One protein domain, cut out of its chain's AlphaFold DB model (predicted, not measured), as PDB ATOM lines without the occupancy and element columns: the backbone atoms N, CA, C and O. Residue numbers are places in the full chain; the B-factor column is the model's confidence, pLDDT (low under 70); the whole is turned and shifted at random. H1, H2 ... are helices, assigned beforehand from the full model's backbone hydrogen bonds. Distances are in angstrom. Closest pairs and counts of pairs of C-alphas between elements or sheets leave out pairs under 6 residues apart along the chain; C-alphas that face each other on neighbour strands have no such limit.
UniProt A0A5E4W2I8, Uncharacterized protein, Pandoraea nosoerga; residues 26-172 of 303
ATOM      1  N   PRO A  26     -23.317 115.776 -13.881       66.81
ATOM      2  CA  PRO A  26     -23.255 114.937 -15.078       66.81
ATOM      3  C   PRO A  26     -24.221 113.744 -15.012       66.81
ATOM      4  O   PRO A  26     -24.751 113.314 -16.032       66.81
ATOM      5  N   TYR A  27     -24.476 113.227 -13.803       73.38
ATOM      6  CA  TYR A  27     -25.421 112.140 -13.563       73.38
ATOM      7  C   TYR A  27     -26.867 112.529 -13.901       73.38
ATOM      8  O   TYR A  27     -27.554 111.762 -14.568       73.38
ATOM      9  N   SER A  28     -27.318 113.731 -13.523       83.81
ATOM     10  CA  SER A  28     -28.676 114.177 -13.860       83.81
ATOM     11  C   SER A  28     -28.852 114.366 -15.367       83.81
ATOM     12  O   SER A  28     -29.884 113.986 -15.905       83.81
ATOM     13  N   ARG A  29     -27.814 114.841 -16.073       86.00
ATOM     14  CA  ARG A  29     -27.824 114.951 -17.544       86.00
ATOM     15  C   ARG A  29     -27.996 113.595 -18.234       86.00
ATOM     16  O   ARG A  29     -28.715 113.506 -19.222       86.00
ATOM     17  N   GLY A  30     -27.351 112.547 -17.716       86.00
ATOM     18  CA  GLY A  30     -27.528 111.181 -18.220       86.00
ATOM     19  C   GLY A  30     -28.969 110.690 -18.072       86.00
ATOM     20  O   GLY A  30     -29.553 110.209 -19.037       86.00
ATOM     21  N   LEU A  31     -29.571 110.888 -16.896       89.62
ATOM     22  CA  LEU A  31     -30.967 110.513 -16.649       89.62
ATOM     23  C   LEU A  31     -31.953 111.285 -17.536       89.62
ATOM     24  O   LEU A  31     -32.911 110.699 -18.040       89.62
ATOM     25  N   ASP A  32     -31.716 112.579 -17.755       91.75
ATOM     26  CA  ASP A  32     -32.539 113.397 -18.650       91.75
ATOM     27  C   ASP A  32     -32.463 112.890 -20.098       91.75
ATOM     28  O   ASP A  32     -33.487 112.793 -20.777       91.75
ATOM     29  N   ALA A  33     -31.267 112.508 -20.557       92.56
ATOM     30  CA  ALA A  33     -31.064 111.920 -21.876       92.56
ATOM     31  C   ALA A  33     -31.786 110.576 -22.028       92.56
ATOM     32  O   ALA A  33     -32.492 110.377 -23.016       92.56
ATOM     33  N   GLU A  34     -31.670 109.680 -21.044       92.88
ATOM     34  CA  GLU A  34     -32.406 108.411 -21.045       92.88
ATOM     35  C   GLU A  34     -33.920 108.630 -21.058       92.88
ATOM     36  O   GLU A  34     -34.641 107.961 -21.801       92.88
ATOM     37  N   LYS A  35     -34.420 109.582 -20.263       94.31
ATOM     38  CA  LYS A  35     -35.842 109.932 -20.227       94.31
ATOM     39  C   LYS A  35     -36.326 110.445 -21.581       94.31
ATOM     40  O   LYS A  35     -37.386 110.023 -22.034       94.31
ATOM     41  N   TRP A  36     -35.549 111.315 -22.220       95.75
ATOM     42  CA  TRP A  36     -35.851 111.838 -23.551       95.75
ATOM     43  C   TRP A  36     -35.845 110.738 -24.620       95.75
ATOM     44  O   TRP A  36     -36.773 110.656 -25.419       95.75
ATOM     45  N   VAL A  37     -34.856 109.835 -24.601       95.25
ATOM     46  CA  VAL A  37     -34.831 108.671 -25.505       95.25
ATOM     47  C   VAL A  37     -36.112 107.851 -25.342       95.25
ATOM     48  O   VAL A  37     -36.777 107.546 -26.332       95.25
ATOM     49  N   ARG A  38     -36.500 107.542 -24.097       93.88
ATOM     50  CA  ARG A  38     -37.720 106.775 -23.808       93.88
ATOM     51  C   ARG A  38     -38.991 107.444 -24.322       93.88
ATOM     52  O   ARG A  38     -39.888 106.734 -24.766       93.88
ATOM     53  N   SER A  39     -39.097 108.771 -24.242       94.56
ATOM     54  CA  SER A  39     -40.312 109.487 -24.648       94.56
ATOM     55  C   SER A  39     -40.382 109.764 -26.147       94.56
ATOM     56  O   SER A  39     -41.458 109.647 -26.728       94.56
ATOM     57  N   ASP A  40     -39.258 110.113 -26.773       95.50
ATOM     58  CA  ASP A  40     -39.261 110.729 -28.106       95.50
ATOM     59  C   ASP A  40     -38.677 109.806 -29.185       95.50
ATOM     60  O   ASP A  40     -39.022 109.936 -30.360       95.50
ATOM     61  N   VAL A  41     -37.812 108.859 -28.803       95.31
ATOM     62  CA  VAL A  41     -37.124 107.951 -29.738       95.31
ATOM     63  C   VAL A  41     -37.776 106.572 -29.737       95.31
ATOM     64  O   VAL A  41     -38.215 106.124 -30.797       95.31
ATOM     65  N   ILE A  42     -37.914 105.933 -28.566       93.00
ATOM     66  CA  ILE A  42     -38.454 104.562 -28.438       93.00
ATOM     67  C   ILE A  42     -39.801 104.376 -29.162       93.00
ATOM     68  O   ILE A  42     -39.946 103.397 -29.902       93.00
ATOM     69  N   PRO A  43     -40.782 105.297 -29.049       94.31
ATOM     70  CA  PRO A  43     -42.068 105.135 -29.734       94.31
ATOM     71  C   PRO A  43     -41.970 105.136 -31.267       94.31
ATOM     72  O   PRO A  43     -42.854 104.612 -31.950       94.31
ATOM     73  N   LEU A  44     -40.904 105.719 -31.823       95.25
ATOM     74  CA  LEU A  44     -40.681 105.815 -33.262       95.25
ATOM     75  C   LEU A  44     -39.892 104.628 -33.826       95.25
ATOM     76  O   LEU A  44     -40.026 104.355 -35.014       95.25
ATOM     77  N   GLU A  45     -39.114 103.898 -33.017       91.25
ATOM     78  CA  GLU A  45     -38.145 102.895 -33.504       91.25
ATOM     79  C   GLU A  45     -38.760 101.851 -34.441       91.25
ATOM     80  O   GLU A  45     -38.180 101.519 -35.472       91.25
ATOM     81  N   LYS A  46     -39.953 101.343 -34.105       90.25
ATOM     82  CA  LYS A  46     -40.615 100.293 -34.896       90.25
ATOM     83  C   LYS A  46     -41.319 100.826 -36.143       90.25
ATOM     84  O   LYS A  46     -41.358 100.135 -37.153       90.25
ATOM     85  N   SER A  47     -41.924 102.012 -36.062       95.12
ATOM     86  CA  SER A  47     -42.781 102.547 -37.132       95.12
ATOM     87  C   SER A  47     -42.034 103.465 -38.100       95.12
ATOM     88  O   SER A  47     -42.365 103.521 -39.280       95.12
ATOM     89  N   GLN A  48     -41.037 104.198 -37.605       96.69
ATOM     90  CA  GLN A  48     -40.282 105.224 -38.322       96.69
ATOM     91  C   GLN A  48     -38.797 105.202 -37.889       96.69
ATOM     92  O   GLN A  48     -38.291 106.213 -37.391       96.69
ATOM     93  N   PRO A  49     -38.069 104.082 -38.078       95.38
ATOM     94  CA  PRO A  49     -36.691 103.926 -37.597       95.38
ATOM     95  C   PRO A  49     -35.732 105.001 -38.125       95.38
ATOM     96  O   PRO A  49     -34.903 105.511 -37.376       95.38
ATOM     97  N   GLU A  50     -35.875 105.410 -39.387       96.06
ATOM     98  CA  GLU A  50     -35.034 106.462 -39.977       96.06
ATOM     99  C   GLU A  50     -35.293 107.836 -39.347       96.06
ATOM    100  O   GLU A  50     -34.362 108.611 -39.129       96.06
ATOM    101  N   ARG A  51     -36.546 108.129 -38.975       97.19
ATOM    102  CA  ARG A  51     -36.890 109.357 -38.247       97.19
ATOM    103  C   ARG A  51     -36.339 109.326 -36.825       97.19
ATOM    104  O   ARG A  51     -35.806 110.335 -36.373       97.19
ATOM    105  N   ALA A  52     -36.452 108.186 -36.141       96.88
ATOM    106  CA  ALA A  52     -35.889 107.987 -34.808       96.88
ATOM    107  C   ALA A  52     -34.366 108.206 -34.823       96.88
ATOM    108  O   ALA A  52     -33.835 108.972 -34.019       96.88
ATOM    109  N   LEU A  53     -33.676 107.610 -35.802       95.75
ATOM    110  CA  LEU A  53     -32.236 107.761 -35.985       95.75
ATOM    111  C   LEU A  53     -31.841 109.205 -36.317       95.75
ATOM    112  O   LEU A  53     -30.858 109.702 -35.771       95.75
ATOM    113  N   ALA A  54     -32.589 109.892 -37.186       95.38
ATOM    114  CA  ALA A  54     -32.329 111.291 -37.525       95.38
ATOM    115  C   ALA A  54     -32.495 112.218 -36.311       95.38
ATOM    116  O   ALA A  54     -31.614 113.032 -36.046       95.38
ATOM    117  N   LEU A  55     -33.578 112.047 -35.544       96.38
ATOM    118  CA  LEU A  55     -33.840 112.805 -34.317       96.38
ATOM    119  C   LEU A  55     -32.715 112.616 -33.293       96.38
ATOM    120  O   LEU A  55     -32.219 113.574 -32.706       96.38
ATOM    121  N   LEU A  56     -32.287 111.368 -33.112       94.62
ATOM    122  CA  LEU A  56     -31.226 111.012 -32.183       94.62
ATOM    123  C   LEU A  56     -29.858 111.546 -32.622       94.62
ATOM    124  O   LEU A  56     -29.100 112.026 -31.785       94.62
ATOM    125  N   ARG A  57     -29.546 111.505 -33.923       92.38
ATOM    126  CA  ARG A  57     -28.316 112.090 -34.477       92.38
ATOM    127  C   ARG A  57     -28.284 113.600 -34.327       92.38
ATOM    128  O   ARG A  57     -27.280 114.121 -33.870       92.38
ATOM    129  N   GLN A  58     -29.389 114.278 -34.628       92.81
ATOM    130  CA  GLN A  58     -29.500 115.715 -34.405       92.81
ATOM    131  C   GLN A  58     -29.229 116.052 -32.933       92.81
ATOM    132  O   GLN A  58     -28.381 116.888 -32.637       92.81
ATOM    133  N   ARG A  59     -29.883 115.338 -32.005       92.81
ATOM    134  CA  ARG A  59     -29.671 115.531 -30.567       92.81
ATOM    135  C   ARG A  59     -28.223 115.271 -30.153       92.81
ATOM    136  O   ARG A  59     -27.666 116.015 -29.348       92.81
ATOM    137  N   PHE A  60     -27.619 114.226 -30.713       90.25
ATOM    138  CA  PHE A  60     -26.218 113.899 -30.497       90.25
ATOM    139  C   PHE A  60     -25.301 115.032 -30.976       90.25
ATOM    140  O   PHE A  60     -24.449 115.479 -30.218       90.25
ATOM    141  N   ASP A  61     -25.479 115.530 -32.196       86.38
ATOM    142  CA  ASP A  61     -24.615 116.556 -32.788       86.38
ATOM    143  C   ASP A  61     -24.746 117.922 -32.085       86.38
ATOM    144  O   ASP A  61     -23.753 118.644 -31.918       86.38
ATOM    145  N   ASP A  62     -25.949 118.251 -31.608       87.19
ATOM    146  CA  ASP A  62     -26.209 119.459 -30.823       87.19
ATOM    147  C   ASP A  62     -25.445 119.415 -29.484       87.19
ATOM    148  O   ASP A  62     -24.743 120.367 -29.107       87.19
ATOM    149  N   GLU A  63     -25.526 118.287 -28.773       86.56
ATOM    150  CA  GLU A  63     -25.035 118.163 -27.396       86.56
ATOM    151  C   GLU A  63     -23.603 117.616 -27.258       86.56
ATOM    152  O   GLU A  63     -22.968 117.839 -26.220       86.56
ATOM    153  N   CYS A  64     -23.077 116.932 -28.278       83.88
ATOM    154  CA  CYS A  64     -21.875 116.096 -28.191       83.88
ATOM    155  C   CYS A  64     -20.813 116.441 -29.250       83.88
ATOM    156  O   CYS A  64     -21.017 117.247 -30.152       83.88
ATOM    157  N   VAL A  65     -19.613 115.870 -29.104       70.62
ATOM    158  CA  VAL A  65     -18.514 115.977 -30.084       70.62
ATOM    159  C   VAL A  65     -18.504 114.710 -30.959       70.62
ATOM    160  O   VAL A  65     -18.759 113.629 -30.419       70.62
ATOM    161  N   PRO A  66     -18.206 114.802 -32.276       59.34
ATOM    162  CA  PRO A  66     -18.185 113.649 -33.180       59.34
ATOM    163  C   PRO A  66     -17.312 112.491 -32.668       59.34
ATOM    164  O   PRO A  66     -16.203 112.687 -32.170       59.34
ATOM    165  N   THR A  67     -17.836 111.271 -32.778       53.50
ATOM    166  CA  THR A  67     -17.499 110.103 -31.940       53.50
ATOM    167  C   THR A  67     -16.402 109.187 -32.438       53.50
ATOM    168  O   THR A  67     -16.113 108.213 -31.748       53.50
ATOM    169  N   GLU A  68     -15.800 109.424 -33.602       51.25
ATOM    170  CA  GLU A  68     -15.252 108.309 -34.386       51.25
ATOM    171  C   GLU A  68     -14.170 107.438 -33.711       51.25
ATOM    172  O   GLU A  68     -13.895 106.365 -34.245       51.25
ATOM    173  N   ARG A  69     -13.549 107.790 -32.566       49.09
ATOM    174  CA  ARG A  69     -12.426 106.999 -32.001       49.09
ATOM    175  C   ARG A  69     -12.209 107.001 -30.475       49.09
ATOM    176  O   ARG A  69     -11.062 106.870 -30.050       49.09
ATOM    177  N   LEU A  70     -13.209 107.166 -29.610       53.53
ATOM    178  CA  LEU A  70     -12.908 107.610 -28.236       53.53
ATOM    179  C   LEU A  70     -13.483 106.747 -27.101       53.53
ATOM    180  O   LEU A  70     -14.491 107.123 -26.546       53.53
ATOM    181  N   GLY A  71     -12.816 105.694 -26.606       56.91
ATOM    182  CA  GLY A  71     -13.262 104.955 -25.392       56.91
ATOM    183  C   GLY A  71     -13.572 105.806 -24.140       56.91
ATOM    184  O   GLY A  71     -13.224 106.972 -24.130       56.91
ATOM    185  N   LYS A  72     -14.183 105.289 -23.050       55.72
ATOM    186  CA  LYS A  72     -14.727 106.123 -21.924       55.72
ATOM    187  C   LYS A  72     -13.803 107.255 -21.454       55.72
ATOM    188  O   LYS A  72     -14.243 108.392 -21.279       55.72
ATOM    189  N   SER A  73     -12.532 106.927 -21.228       56.97
ATOM    190  CA  SER A  73     -11.491 107.865 -20.801       56.97
ATOM    191  C   SER A  73     -11.151 108.874 -21.895       56.97
ATOM    192  O   SER A  73     -11.000 110.052 -21.597       56.97
ATOM    193  N   SER A  74     -11.101 108.431 -23.149       61.75
ATOM    194  CA  SER A  74     -10.895 109.251 -24.342       61.75
ATOM    195  C   SER A  74     -12.120 110.094 -24.713       61.75
ATOM    196  O   SER A  74     -11.939 111.195 -25.203       61.75
ATOM    197  N   PHE A  75     -13.349 109.637 -24.447       68.12
ATOM    198  CA  PHE A  75     -14.589 110.372 -24.700       68.12
ATOM    199  C   PHE A  75     -14.688 111.553 -23.742       68.12
ATOM    200  O   PHE A  75     -14.765 112.699 -24.171       68.12
ATOM    201  N   ARG A  76     -14.531 111.290 -22.436       67.94
ATOM    202  CA  ARG A  76     -14.428 112.362 -21.444       67.94
ATOM    203  C   ARG A  76     -13.210 113.248 -21.698       67.94
ATOM    204  O   ARG A  76     -13.316 114.454 -21.530       67.94
ATOM    205  N   ALA A  77     -12.063 112.686 -22.088       67.56
ATOM    206  CA  ALA A  77     -10.883 113.487 -22.416       67.56
ATOM    207  C   ALA A  77     -11.094 114.368 -23.654       67.56
ATOM    208  O   ALA A  77     -10.618 115.493 -23.656       67.56
ATOM    209  N   ALA A  78     -11.826 113.902 -24.665       69.50
ATOM    210  CA  ALA A  78     -12.153 114.695 -25.847       69.50
ATOM    211  C   ALA A  78     -13.159 115.808 -25.546       69.50
ATOM    212  O   ALA A  78     -13.128 116.854 -26.183       69.50
ATOM    213  N   LEU A  79     -14.032 115.594 -24.559       73.88
ATOM    214  CA  LEU A  79     -14.924 116.632 -24.059       73.88
ATOM    215  C   LEU A  79     -14.249 117.546 -23.025       73.88
ATOM    216  O   LEU A  79     -14.808 118.595 -22.709       73.88
ATOM    217  N   ARG A  80     -13.076 117.179 -22.491       78.00
ATOM    218  CA  ARG A  80     -12.422 117.899 -21.391       78.00
ATOM    219  C   ARG A  80     -12.100 119.331 -21.800       78.00
ATOM    220  O   ARG A  80     -11.459 119.555 -22.822       78.00
ATOM    221  N   GLY A  81     -12.514 120.291 -20.977       74.62
ATOM    222  CA  GLY A  81     -12.297 121.714 -21.252       74.62
ATOM    223  C   GLY A  81     -13.194 122.287 -22.356       74.62
ATOM    224  O   GLY A  81     -13.037 123.448 -22.722       74.62
ATOM    225  N   THR A  82     -14.149 121.508 -22.873       78.00
ATOM    226  CA  THR A  82     -15.216 122.007 -23.750       78.00
ATOM    227  C   THR A  82     -16.459 122.341 -22.927       78.00
ATOM    228  O   THR A  82     -16.681 121.775 -21.855       78.00
ATOM    229  N   SER A  83     -17.346 123.188 -23.459       76.88
ATOM    230  CA  SER A  83     -18.662 123.442 -22.848       76.88
ATOM    231  C   SER A  83     -19.535 122.181 -22.726       76.88
ATOM    232  O   SER A  83     -20.502 122.176 -21.966       76.88
ATOM    233  N   ARG A  84     -19.185 121.099 -23.438       79.31
ATOM    234  CA  ARG A  84     -19.913 119.825 -23.496       79.31
ATOM    235  C   ARG A  84     -19.419 118.780 -22.489       79.31
ATOM    236  O   ARG A  84     -20.032 117.722 -22.387       79.31
ATOM    237  N   GLU A  85     -18.359 119.044 -21.715       79.69
ATOM    238  CA  GLU A  85     -17.820 118.091 -20.721       79.69
ATOM    239  C   GLU A  85     -18.894 117.567 -19.757       79.69
ATOM    240  O   GLU A  85     -18.967 116.368 -19.474       79.69
ATOM    241  N   ASN A  86     -19.782 118.458 -19.318       80.12
ATOM    242  CA  ASN A  86     -20.858 118.133 -18.386       80.12
ATOM    243  C   ASN A  86     -21.928 117.200 -18.987       80.12
ATOM    244  O   ASN A  86     -22.683 116.586 -18.234       80.12
ATOM    245  N   ASN A  87     -21.961 117.034 -20.315       83.56
ATOM    246  CA  ASN A  87     -22.918 116.187 -21.034       83.56
ATOM    247  C   ASN A  87     -22.372 114.783 -21.337       83.56
ATOM    248  O   ASN A  87     -23.040 113.999 -22.003       83.56
ATOM    249  N   ASN A  88     -21.181 114.420 -20.846       82.81
ATOM    250  CA  ASN A  88     -20.540 113.142 -21.168       82.81
ATOM    251  C   ASN A  88     -21.461 111.914 -20.992       82.81
ATOM    252  O   ASN A  88     -21.423 111.010 -21.821       82.81
ATOM    253  N   LEU A  89     -22.277 111.866 -19.929       84.19
ATOM    254  CA  LEU A  89     -23.213 110.756 -19.699       84.19
ATOM    255  C   LEU A  89     -24.424 110.790 -20.646       84.19
ATOM    256  O   LEU A  89     -24.816 109.739 -21.143       84.19
ATOM    257  N   ALA A  90     -24.958 111.974 -20.964       88.50
ATOM    258  CA  ALA A  90     -26.014 112.127 -21.969       88.50
ATOM    259  C   ALA A  90     -25.546 111.627 -23.345       88.50
ATOM    260  O   ALA A  90     -26.189 110.801 -23.984       88.50
ATOM    261  N   CYS A  91     -24.345 112.037 -23.742       87.50
ATOM    262  CA  CYS A  91     -23.724 111.612 -24.987       87.50
ATOM    263  C   CYS A  91     -23.455 110.101 -25.054       87.50
ATOM    264  O   CYS A  91     -23.561 109.504 -26.125       87.50
ATOM    265  N   GLN A  92     -23.128 109.460 -23.928       85.31
ATOM    266  CA  GLN A  92     -23.020 107.999 -23.867       85.31
ATOM    267  C   GLN A  92     -24.371 107.332 -24.135       85.31
ATOM    268  O   GLN A  92     -24.428 106.445 -24.986       85.31
ATOM    269  N   ALA A  93     -25.443 107.798 -23.486       89.19
ATOM    270  CA  ALA A  93     -26.793 107.276 -23.694       89.19
ATOM    271  C   ALA A  93     -27.243 107.429 -25.156       89.19
ATOM    272  O   ALA A  93     -27.697 106.465 -25.771       89.19
ATOM    273  N   TYR A  94     -27.035 108.606 -25.754       91.75
ATOM    274  CA  TYR A  94     -27.368 108.838 -27.159       91.75
ATOM    275  C   TYR A  94     -26.572 107.934 -28.109       91.75
ATOM    276  O   TYR A  94     -27.155 107.327 -29.002       91.75
ATOM    277  N   ASN A  95     -25.256 107.787 -27.915       90.12
ATOM    278  CA  ASN A  95     -24.442 106.911 -28.763       90.12
ATOM    279  C   ASN A  95     -24.837 105.430 -28.627       90.12
ATOM    280  O   ASN A  95     -24.842 104.709 -29.624       90.12
ATOM    281  N   GLU A  96     -25.157 104.974 -27.414       89.75
ATOM    282  CA  GLU A  96     -25.671 103.619 -27.180       89.75
ATOM    283  C   GLU A  96     -27.001 103.379 -27.896       89.75
ATOM    284  O   GLU A  96     -27.198 102.317 -28.486       89.75
ATOM    285  N   GLU A  97     -27.881 104.376 -27.910       93.06
ATOM    286  CA  GLU A  97     -29.159 104.289 -28.607       93.06
ATOM    287  C   GLU A  97     -28.997 104.332 -30.140       93.06
ATOM    288  O   GLU A  97     -29.652 103.580 -30.860       93.06
ATOM    289  N   ILE A  98     -28.043 105.116 -30.662       93.94
ATOM    290  CA  ILE A  98     -27.699 105.099 -32.095       93.94
ATOM    291  C   ILE A  98     -27.200 103.705 -32.481       93.94
ATOM    292  O   ILE A  98     -27.607 103.152 -33.506       93.94
ATOM    293  N   ALA A  99     -26.329 103.124 -31.653       92.38
ATOM    294  CA  ALA A  99     -25.803 101.782 -31.858       92.38
ATOM    295  C   ALA A  99     -26.922 100.729 -31.881       92.38
ATOM    296  O   ALA A  99     -26.923  99.867 -32.761       92.38
ATOM    297  N   TRP A 100     -27.888 100.825 -30.959       92.88
ATOM    298  CA  TRP A 100     -29.064  99.958 -30.933       92.88
ATOM    299  C   TRP A 100     -29.900 100.070 -32.209       92.88
ATOM    300  O   TRP A 100     -30.176  99.049 -32.834       92.88
ATOM    301  N   LEU A 101     -30.286 101.284 -32.607       93.88
ATOM    302  CA  LEU A 101     -31.121 101.514 -33.789       93.88
ATOM    303  C   LEU A 101     -30.458 100.994 -35.065       93.88
ATOM    304  O   LEU A 101     -31.097 100.333 -35.883       93.88
ATOM    305  N   LEU A 102     -29.159 101.248 -35.237       95.19
ATOM    306  CA  LEU A 102     -28.416 100.750 -36.395       95.19
ATOM    307  C   LEU A 102     -28.307  99.219 -36.386       95.19
ATOM    308  O   LEU A 102     -28.421  98.595 -37.437       95.19
ATOM    309  N   TYR A 103     -28.117  98.606 -35.216       94.38
ATOM    310  CA  TYR A 103     -28.092  97.151 -35.069       94.38
ATOM    311  C   TYR A 103     -29.456  96.514 -35.380       94.38
ATOM    312  O   TYR A 103     -29.541  95.602 -36.204       94.38
ATOM    313  N   SER A 104     -30.526  97.011 -34.755       92.31
ATOM    314  CA  SER A 104     -31.877  96.448 -34.863       92.31
ATOM    315  C   SER A 104     -32.484  96.618 -36.258       92.31
ATOM    316  O   SER A 104     -33.284  95.786 -36.682       92.31
ATOM    317  N   THR A 105     -32.052  97.637 -37.008       94.25
ATOM    318  CA  THR A 105     -32.453  97.874 -38.407       94.25
ATOM    319  C   THR A 105     -31.539  97.200 -39.437       94.25
ATOM    320  O   THR A 105     -31.731  97.369 -40.639       94.25
ATOM    321  N   GLY A 106     -30.535  96.433 -39.000       95.38
ATOM    322  CA  GLY A 106     -29.633  95.701 -39.891       95.38
ATOM    323  C   GLY A 106     -28.562  96.557 -40.579       95.38
ATOM    324  O   GLY A 106     -27.863  96.076 -41.471       95.38
ATOM    325  N   GLN A 107     -28.372  97.809 -40.159       96.31
ATOM    326  CA  GLN A 107     -27.343  98.718 -40.675       96.31
ATOM    327  C   GLN A 107     -25.966  98.438 -40.042       96.31
ATOM    328  O   GLN A 107     -25.296  99.340 -39.530       96.31
ATOM    329  N   TYR A 108     -25.518  97.179 -40.093       96.06
ATOM    330  CA  TYR A 108     -24.373  96.675 -39.326       96.06
ATOM    331  C   TYR A 108     -23.078  97.457 -39.563       96.06
ATOM    332  O   TYR A 108     -22.420  97.855 -38.606       96.06
ATOM    333  N   GLN A 109     -22.741  97.768 -40.819       95.00
ATOM    334  CA  GLN A 109     -21.521  98.520 -41.134       95.00
ATOM    335  C   GLN A 109     -21.497  99.903 -40.463       95.00
ATOM    336  O   GLN A 109     -20.456 100.339 -39.977       95.00
ATOM    337  N   LYS A 110     -22.652 100.581 -40.402       93.38
ATOM    338  CA  LYS A 110     -22.790 101.880 -39.733       93.38
ATOM    339  C   LYS A 110     -22.803 101.735 -38.210       93.38
ATOM    340  O   LYS A 110     -22.382 102.654 -37.520       93.38
ATOM    341  N   ALA A 111     -23.266 100.600 -37.683       93.56
ATOM    342  CA  ALA A 111     -23.311 100.334 -36.247       93.56
ATOM    343  C   ALA A 111     -21.916 100.120 -35.632       93.56
ATOM    344  O   ALA A 111     -21.713 100.473 -34.472       93.56
ATOM    345  N   ILE A 112     -20.947  99.585 -36.390       92.00
ATOM    346  CA  ILE A 112     -19.590  99.257 -35.903       92.00
ATOM    347  C   ILE A 112     -18.927 100.392 -35.108       92.00
ATOM    348  O   ILE A 112     -18.525 100.119 -33.975       92.00
ATOM    349  N   PRO A 113     -18.768 101.630 -35.622       88.25
ATOM    350  CA  PRO A 113     -18.093 102.691 -34.870       88.25
ATOM    351  C   PRO A 113     -18.801 103.002 -33.547       88.25
ATOM    352  O   PRO A 113     -18.145 103.110 -32.513       88.25
ATOM    353  N   HIS A 114     -20.136 103.045 -33.546       89.50
ATOM    354  CA  HIS A 114     -20.916 103.302 -32.337       89.50
ATOM    355  C   HIS A 114     -20.808 102.150 -31.336       89.50
ATOM    356  O   HIS A 114     -20.561 102.393 -30.162       89.50
ATOM    357  N   LEU A 115     -20.913 100.893 -31.771       89.69
ATOM    358  CA  LEU A 115     -20.773  99.742 -30.877       89.69
ATOM    359  C   LEU A 115     -19.341  99.571 -30.362       89.69
ATOM    360  O   LEU A 115     -19.152  99.209 -29.208       89.69
ATOM    361  N   THR A 116     -18.329  99.870 -31.179       87.00
ATOM    362  CA  THR A 116     -16.919  99.876 -30.750       87.00
ATOM    363  C   THR A 116     -16.704 100.923 -29.658       87.00
ATOM    364  O   THR A 116     -16.047 100.669 -28.650       87.00
ATOM    365  N   GLN A 117     -17.328 102.086 -29.827       83.44
ATOM    366  CA  GLN A 117     -17.336 103.151 -28.840       83.44
ATOM    367  C   GLN A 117     -18.013 102.717 -27.527       83.44
ATOM    368  O   GLN A 117     -17.464 102.955 -26.451       83.44
ATOM    369  N   VAL A 118     -19.158 102.032 -27.604       85.38
ATOM    370  CA  VAL A 118     -19.843 101.432 -26.443       85.38
ATOM    371  C   VAL A 118     -18.983 100.354 -25.783       85.38
ATOM    372  O   VAL A 118     -18.871 100.297 -24.561       85.38
ATOM    373  N   TRP A 119     -18.295  99.533 -26.577       84.38
ATOM    374  CA  TRP A 119     -17.378  98.523 -26.061       84.38
ATOM    375  C   TRP A 119     -16.286  99.165 -25.218       84.38
ATOM    376  O   TRP A 119     -16.112  98.810 -24.059       84.38
ATOM    377  N   TRP A 120     -15.584 100.155 -25.767       78.50
ATOM    378  CA  TRP A 120     -14.545 100.870 -25.034       78.50
ATOM    379  C   TRP A 120     -15.089 101.751 -23.903       78.50
ATOM    380  O   TRP A 120     -14.312 102.215 -23.064       78.50
ATOM    381  N   SER A 121     -16.392 102.053 -23.887       76.12
ATOM    382  CA  SER A 121     -17.006 102.785 -22.782       76.12
ATOM    383  C   SER A 121     -17.232 101.879 -21.563       76.12
ATOM    384  O   SER A 121     -17.047 102.301 -20.418       76.12
ATOM    385  N   ARG A 122     -17.605 100.623 -21.815       79.31
ATOM    386  CA  ARG A 122     -17.973  99.629 -20.801       79.31
ATOM    387  C   ARG A 122     -16.807  98.748 -20.386       79.31
ATOM    388  O   ARG A 122     -16.719  98.375 -19.223       79.31
ATOM    389  N   GLU A 123     -15.901  98.446 -21.302       73.06
ATOM    390  CA  GLU A 123     -14.817  97.502 -21.084       73.06
ATOM    391  C   GLU A 123     -13.456  98.196 -21.088       73.06
ATOM    392  O   GLU A 123     -13.038  98.808 -22.073       73.06
ATOM    393  N   THR A 124     -12.741  98.069 -19.973       61.69
ATOM    394  CA  THR A 124     -11.356  98.543 -19.845       61.69
ATOM    395  C   THR A 124     -10.351  97.454 -20.197       61.69
ATOM    396  O   THR A 124      -9.220  97.768 -20.575       61.69
ATOM    397  N   ALA A 125     -10.753  96.183 -20.114       57.75
ATOM    398  CA  ALA A 125      -9.893  95.065 -20.445       57.75
ATOM    399  C   ALA A 125      -9.751  94.905 -21.962       57.75
ATOM    400  O   ALA A 125     -10.711  94.658 -22.696       57.75
ATOM    401  N   ARG A 126      -8.511  95.008 -22.446       54.19
ATOM    402  CA  ARG A 126      -8.163  94.773 -23.860       54.19
ATOM    403  C   ARG A 126      -8.040  93.284 -24.209       54.19
ATOM    404  O   ARG A 126      -7.745  92.952 -25.353       54.19
ATOM    405  N   THR A 127      -8.229  92.410 -23.228       52.34
ATOM    406  CA  THR A 127      -7.915  90.980 -23.268       52.34
ATOM    407  C   THR A 127      -9.078  90.172 -22.658       52.34
ATOM    408  O   THR A 127      -9.868  90.698 -21.872       52.34
ATOM    409  N   TYR A 128      -9.245  88.900 -23.045       52.22
ATOM    410  CA  TYR A 128     -10.419  88.075 -22.668       52.22
ATOM    411  C   TYR A 128     -10.496  87.673 -21.180       52.22
ATOM    412  O   TYR A 128     -11.547  87.247 -20.702       52.22
ATOM    413  N   ASN A 129      -9.391  87.807 -20.452       47.59
ATOM    414  CA  ASN A 129      -9.211  87.443 -19.041       47.59
ATOM    415  C   ASN A 129     -10.131  88.190 -18.067       47.59
ATOM    416  O   ASN A 129     -10.377  87.680 -16.981       47.59
ATOM    417  N   GLU A 130     -10.713  89.320 -18.464       56.88
ATOM    418  CA  GLU A 130     -11.742  90.017 -17.687       56.88
ATOM    419  C   GLU A 130     -13.029  90.071 -18.514       56.88
ATOM    420  O   GLU A 130     -13.338  91.022 -19.235       56.88
ATOM    421  N   THR A 131     -13.769  88.969 -18.478       64.50
ATOM    422  CA  THR A 131     -15.100  88.880 -19.073       64.50
ATOM    423  C   THR A 131     -16.148  89.373 -18.068       64.50
ATOM    424  O   THR A 131     -16.806  88.589 -17.383       64.50
ATOM    425  N   ASP A 132     -16.257  90.703 -17.948       73.00
ATOM    426  CA  ASP A 132     -17.261  91.392 -17.126       73.00
ATOM    427  C   ASP A 132     -18.592  91.498 -17.887       73.00
ATOM    428  O   ASP A 132     -18.929  92.495 -18.529       73.00
ATOM    429  N   CYS A 133     -19.351  90.407 -17.854       77.75
ATOM    430  CA  CYS A 133     -20.607  90.305 -18.593       77.75
ATOM    431  C   CYS A 133     -21.694  91.255 -18.105       77.75
ATOM    432  O   CYS A 133     -22.566  91.607 -18.893       77.75
ATOM    433  N   LEU A 134     -21.617  91.724 -16.855       76.81
ATOM    434  CA  LEU A 134     -22.553  92.722 -16.344       76.81
ATOM    435  C   LEU A 134     -22.399  94.040 -17.102       76.81
ATOM    436  O   LEU A 134     -23.400  94.630 -17.512       76.81
ATOM    437  N   LYS A 135     -21.164  94.467 -17.382       78.44
ATOM    438  CA  LYS A 135     -20.918  95.667 -18.201       78.44
ATOM    439  C   LYS A 135     -21.319  95.483 -19.667       78.44
ATOM    440  O   LYS A 135     -21.636  96.455 -20.352       78.44
ATOM    441  N   LEU A 136     -21.355  94.241 -20.148       80.56
ATOM    442  CA  LEU A 136     -21.694  93.890 -21.530       80.56
ATOM    443  C   LEU A 136     -23.108  93.296 -21.687       80.56
ATOM    444  O   LEU A 136     -23.391  92.620 -22.683       80.56
ATOM    445  N   SER A 137     -23.982  93.554 -20.710       79.94
ATOM    446  CA  SER A 137     -25.275  92.882 -20.546       79.94
ATOM    447  C   SER A 137     -26.375  93.388 -21.469       79.94
ATOM    448  O   SER A 137     -27.027  92.563 -22.083       79.94
ATOM    449  N   TYR A 138     -26.585  94.698 -21.619       82.31
ATOM    450  CA  TYR A 138     -27.692  95.243 -22.428       82.31
ATOM    451  C   TYR A 138     -27.239  96.412 -23.296       82.31
ATOM    452  O   TYR A 138     -26.466  97.241 -22.829       82.31
ATOM    453  N   LEU A 139     -27.694  96.482 -24.549       86.06
ATOM    454  CA  LEU A 139     -27.395  97.575 -25.483       86.06
ATOM    455  C   LEU A 139     -28.560  98.573 -25.547       86.06
ATOM    456  O   LEU A 139     -29.709  98.153 -25.639       86.06
ATOM    457  N   GLY A 140     -28.240  99.868 -25.588       84.56
ATOM    458  CA  GLY A 140     -29.224 100.949 -25.642       84.56
ATOM    459  C   GLY A 140     -29.745 101.332 -24.259       84.56
ATOM    460  O   GLY A 140     -29.320 100.777 -23.241       84.56
ATOM    461  N   VAL A 141     -30.669 102.292 -24.224       84.25
ATOM    462  CA  VAL A 141     -31.330 102.679 -22.973       84.25
ATOM    463  C   VAL A 141     -32.179 101.510 -22.475       84.25
ATOM    464  O   VAL A 141     -32.944 100.917 -23.232       84.25
ATOM    465  N   TYR A 142     -32.035 101.164 -21.191       77.12
ATOM    466  CA  TYR A 142     -32.692  99.992 -20.609       77.12
ATOM    467  C   TYR A 142     -34.219 100.091 -20.713       77.12
ATOM    468  O   TYR A 142     -34.843 100.830 -19.959       77.12
ATOM    469  N   ASP A 143     -34.843  99.310 -21.583       75.19
ATOM    470  CA  ASP A 143     -36.295  99.183 -21.680       75.19
ATOM    471  C   ASP A 143     -36.656  97.698 -21.685       75.19
ATOM    472  O   ASP A 143     -36.134  96.937 -22.501       75.19
ATOM    473  N   SER A 144     -37.521  97.270 -20.762       72.75
ATOM    474  CA  SER A 144     -37.811  95.848 -20.541       72.75
ATOM    475  C   SER A 144     -38.407  95.150 -21.767       72.75
ATOM    476  O   SER A 144     -38.282  93.936 -21.898       72.75
ATOM    477  N   VAL A 145     -39.023  95.896 -22.691       71.56
ATOM    478  CA  VAL A 145     -39.562  95.354 -23.947       71.56
ATOM    479  C   VAL A 145     -38.461  95.187 -25.004       71.56
ATOM    480  O   VAL A 145     -38.605  94.396 -25.937       71.56
ATOM    481  N   ARG A 146     -37.344  95.912 -24.869       72.00
ATOM    482  CA  ARG A 146     -36.201  95.891 -25.799       72.00
ATOM    483  C   ARG A 146     -35.084  94.938 -25.372       72.00
ATOM    484  O   ARG A 146     -34.288  94.539 -26.223       72.00
ATOM    485  N   THR A 147     -35.028  94.529 -24.103       66.75
ATOM    486  CA  THR A 147     -33.996  93.627 -23.558       66.75
ATOM    487  C   THR A 147     -34.127  92.197 -24.088       66.75
ATOM    488  O   THR A 147     -34.597  91.297 -23.399       66.75
ATOM    489  N   THR A 148     -33.705  91.988 -25.332       69.19
ATOM    490  CA  THR A 148     -33.781  90.692 -26.027       69.19
ATOM    491  C   THR A 148     -32.414  90.159 -26.443       69.19
ATOM    492  O   THR A 148     -32.258  88.951 -26.581       69.19
ATOM    493  N   VAL A 149     -31.413  91.032 -26.611       76.19
ATOM    494  CA  VAL A 149     -30.064  90.649 -27.044       76.19
ATOM    495  C   VAL A 149     -29.014  91.367 -26.197       76.19
ATOM    496  O   VAL A 149     -29.030  92.603 -26.138       76.19
ATOM    497  N   PRO A 150     -28.072  90.639 -25.572       84.75
ATOM    498  CA  PRO A 150     -26.989  91.272 -24.841       84.75
ATOM    499  C   PRO A 150     -26.069  92.115 -25.723       84.75
ATOM    500  O   PRO A 150     -25.840  91.779 -26.884       84.75
ATOM    501  N   PHE A 151     -25.465  93.178 -25.175       88.88
ATOM    502  CA  PHE A 151     -24.553  94.034 -25.951       88.88
ATOM    503  C   PHE A 151     -23.390  93.244 -26.558       88.88
ATOM    504  O   PHE A 151     -23.078  93.413 -27.736       88.88
ATOM    505  N   SER A 152     -22.769  92.360 -25.773       88.31
ATOM    506  CA  SER A 152     -21.675  91.508 -26.255       88.31
ATOM    507  C   SER A 152     -22.072  90.690 -27.492       88.31
ATOM    508  O   SER A 152     -21.294  90.600 -28.445       88.31
ATOM    509  N   LYS A 153     -23.306  90.172 -27.514       88.12
ATOM    510  CA  LYS A 153     -23.885  89.433 -28.638       88.12
ATOM    511  C   LYS A 153     -24.192  90.341 -29.825       88.12
ATOM    512  O   LYS A 153     -23.732  90.051 -30.924       88.12
ATOM    513  N   ALA A 154     -24.860  91.473 -29.602       91.69
ATOM    514  CA  ALA A 154     -25.145  92.454 -30.652       91.69
ATOM    515  C   ALA A 154     -23.862  92.968 -31.333       91.69
ATOM    516  O   ALA A 154     -23.821  93.145 -32.553       91.69
ATOM    517  N   TYR A 155     -22.789  93.169 -30.562       93.12
ATOM    518  CA  TYR A 155     -21.501  93.597 -31.094       93.12
ATOM    519  C   TYR A 155     -20.840  92.523 -31.959       93.12
ATOM    520  O   TYR A 155     -20.454  92.810 -33.093       93.12
ATOM    521  N   PHE A 156     -20.759  91.282 -31.467       93.75
ATOM    522  CA  PHE A 156     -20.246  90.170 -32.267       93.75
ATOM    523  C   PHE A 156     -21.077  89.955 -33.536       93.75
ATOM    524  O   PHE A 156     -20.500  89.891 -34.617       93.75
ATOM    525  N   ASP A 157     -22.406  89.928 -33.429       94.56
ATOM    526  CA  ASP A 157     -23.306  89.732 -34.570       94.56
ATOM    527  C   ASP A 157     -23.152  90.842 -35.608       94.56
ATOM    528  O   ASP A 157     -23.154  90.571 -36.808       94.56
ATOM    529  N   THR A 158     -22.957  92.084 -35.162       96.19
ATOM    530  CA  THR A 158     -22.667  93.202 -36.063       96.19
ATOM    531  C   THR A 158     -21.367  92.974 -36.825       96.19
ATOM    532  O   THR A 158     -21.342  93.124 -38.045       96.19
ATOM    533  N   LEU A 159     -20.287  92.615 -36.125       95.62
ATOM    534  CA  LEU A 159     -18.992  92.360 -36.755       95.62
ATOM    535  C   LEU A 159     -19.064  91.168 -37.715       95.62
ATOM    536  O   LEU A 159     -18.529  91.251 -38.817       95.62
ATOM    537  N   ASP A 160     -19.741  90.089 -37.319       96.44
ATOM    538  CA  ASP A 160     -19.905  88.874 -38.118       96.44
ATOM    539  C   ASP A 160     -20.685  89.147 -39.411       96.44
ATOM    540  O   ASP A 160     -20.222  88.810 -40.503       96.44
ATOM    541  N   ARG A 161     -21.835  89.824 -39.302       96.94
ATOM    542  CA  ARG A 161     -22.698  90.155 -40.447       96.94
ATOM    543  C   ARG A 161     -22.082  91.195 -41.375       96.94
ATOM    544  O   ARG A 161     -22.331  91.155 -42.575       96.94
ATOM    545  N   ALA A 162     -21.252  92.087 -40.842       96.81
ATOM    546  CA  ALA A 162     -20.457  93.023 -41.629       96.81
ATOM    547  C   ALA A 162     -19.147  92.414 -42.171       96.81
ATOM    548  O   ALA A 162     -18.351  93.137 -42.764       96.81
ATOM    549  N   GLN A 163     -18.895  91.113 -41.953       95.81
ATOM    550  CA  GLN A 163     -17.667  90.419 -42.370       95.81
ATOM    551  C   GLN A 163     -16.382  91.106 -41.871       95.81
ATOM    552  O   GLN A 163     -15.344  91.117 -42.534       95.81
ATOM    553  N   ASN A 164     -16.437  91.699 -40.680       94.00
ATOM    554  CA  ASN A 164     -15.302  92.393 -40.102       94.00
ATOM    555  C   ASN A 164     -14.238  91.387 -39.637       94.00
ATOM    556  O   ASN A 164     -14.524  90.471 -38.865       94.00
ATOM    557  N   ALA A 165     -12.977  91.614 -40.017       90.12
ATOM    558  CA  ALA A 165     -11.849  90.749 -39.653       90.12
ATOM    559  C   ALA A 165     -11.644  90.579 -38.131       90.12
ATOM    560  O   ALA A 165     -10.978  89.645 -37.688       90.12
ATOM    561  N   SER A 166     -12.206  91.471 -37.311       87.88
ATOM    562  CA  SER A 166     -12.130  91.386 -35.851       87.88
ATOM    563  C   SER A 166     -13.240  90.548 -35.215       87.88
ATOM    564  O   SER A 166     -13.179  90.343 -34.008       87.88
ATOM    565  N   ALA A 167     -14.222  90.034 -35.963       91.00
ATOM    566  CA  ALA A 167     -15.349  89.282 -35.398       91.00
ATOM    567  C   ALA A 167     -14.899  88.098 -34.518       91.00
ATOM    568  O   ALA A 167     -15.325  87.976 -33.367       91.00
ATOM    569  N   GLY A 168     -13.933  87.298 -34.987       88.75
ATOM    570  CA  GLY A 168     -13.355  86.203 -34.196       88.75
ATOM    571  C   GLY A 168     -12.750  86.662 -32.857       88.75
ATOM    572  O   GLY A 168     -12.816  85.934 -31.868       88.75
ATOM    573  N   LYS A 169     -12.234  87.898 -32.773       86.00
ATOM    574  CA  LYS A 169     -11.653  88.477 -31.544       86.00
ATOM    575  C   LYS A 169     -12.682  88.828 -30.465       86.00
ATOM    576  O   LYS A 169     -12.280  89.219 -29.374       86.00
ATOM    577  N   PHE A 170     -13.976  88.720 -30.749       87.75
ATOM    578  CA  PHE A 170     -15.034  89.000 -29.775       87.75
ATOM    579  C   PHE A 170     -15.990  87.823 -29.570       87.75
ATOM    580  O   PHE A 170     -16.774  87.839 -28.622       87.75
ATOM    581  N   LEU A 171     -15.869  86.779 -30.394       91.25
ATOM    582  CA  LEU A 171     -16.715  85.589 -30.383       91.25
ATOM    583  C   LEU A 171     -16.842  84.969 -28.990       91.25
ATOM    584  O   LEU A 171     -17.948  84.825 -28.477       91.25
ATOM    585  N   HIS A 172     -15.717  84.632 -28.353       89.88
ATOM    586  CA  HIS A 172     -15.759  83.948 -27.060       89.88
ATOM    587  C   HIS A 172     -16.391  84.832 -25.984       89.88
ATOM    588  O   HIS A 172     -17.164  84.339 -25.171       89.88
TER     589      HIS A 172
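This is residues 26 to 172 of the 303 residues of an uncharacterized protein of Pandoraea nosoerga (UniProt A0A5E4W2I8). Three helices, H1, H2 and H4, form an up-and-down bundle; H5 packs on H4, H6 on H5, and small H7 lies at the far end. Short H3 bridges H4's beginning and H5's end, and a long loop, residues 123 to 150, joins H5 to H6. The printed part has 147 residues with seven named helices, H1 to H7 in chain order, and no named strand: all helix. It is compact, with a radius of gyration of the C-alphas of 14.6 A and spans of 39 by 37 by 25 A.

Start with H1, residues 26 to 45; it touches the hub H4, residues 85 to 104, the closest C-alphas being Gly 30 and Ala 90, 4.2 A. H1's residues 37 to 45 alone touch H2, residues 49 to 63, in a hairpin; look at C-alphas Val 41 and Ala 52, the closest, 5.2 A. H3, residues 72 to 79, touches residues 85 to 88 alone of H4, closest at C-alphas Leu 79 and Glu 85, 4.7 A. H5, residues 108 to 122, makes a hairpin with H4 at a steep tilt of 41 degrees; C-alphas Leu 102 and Ala 111 are closest, 5.1 A. H6, residues 151 to 161, makes a hairpin with H5, closest at C-alphas Tyr 108 and Thr 158, 5.1 A. H7, residues 168 to 172, only just touches H6, with 3 pairs of C-alphas within 8 A, the closest Phe 156 and Phe 170, 5.9 A. Every O i to N i+4 pair is within hydrogen-bond range in H2, H3 and H6, against 13 of 16 in H1, 14 of 16 in H4, 9 of 11 in H5 and 0 of 1 in H7, which has 1 of 2 O i to N i+3 pairs within range.

Find C-alpha 26 at (-23.255, 114.937, -15.078); H1 runs 26.6 A from there, with a kink of 36 degrees near residue 39. H2 is 21.0 A long, H4 29.4 A and H5 19.8 A; H7 ends at C-alpha 172, (-15.759, 83.948, -27.060).

The C-alphas of Ser 47 and Asn 129, the farthest apart, are 41.0 A apart. The printed part has no cut, and the link from H5 to H6 is long, 28 residues. Confidence is under 70 at residue 26 and residues 66 to 78, 124 to 131 and 147 to 148.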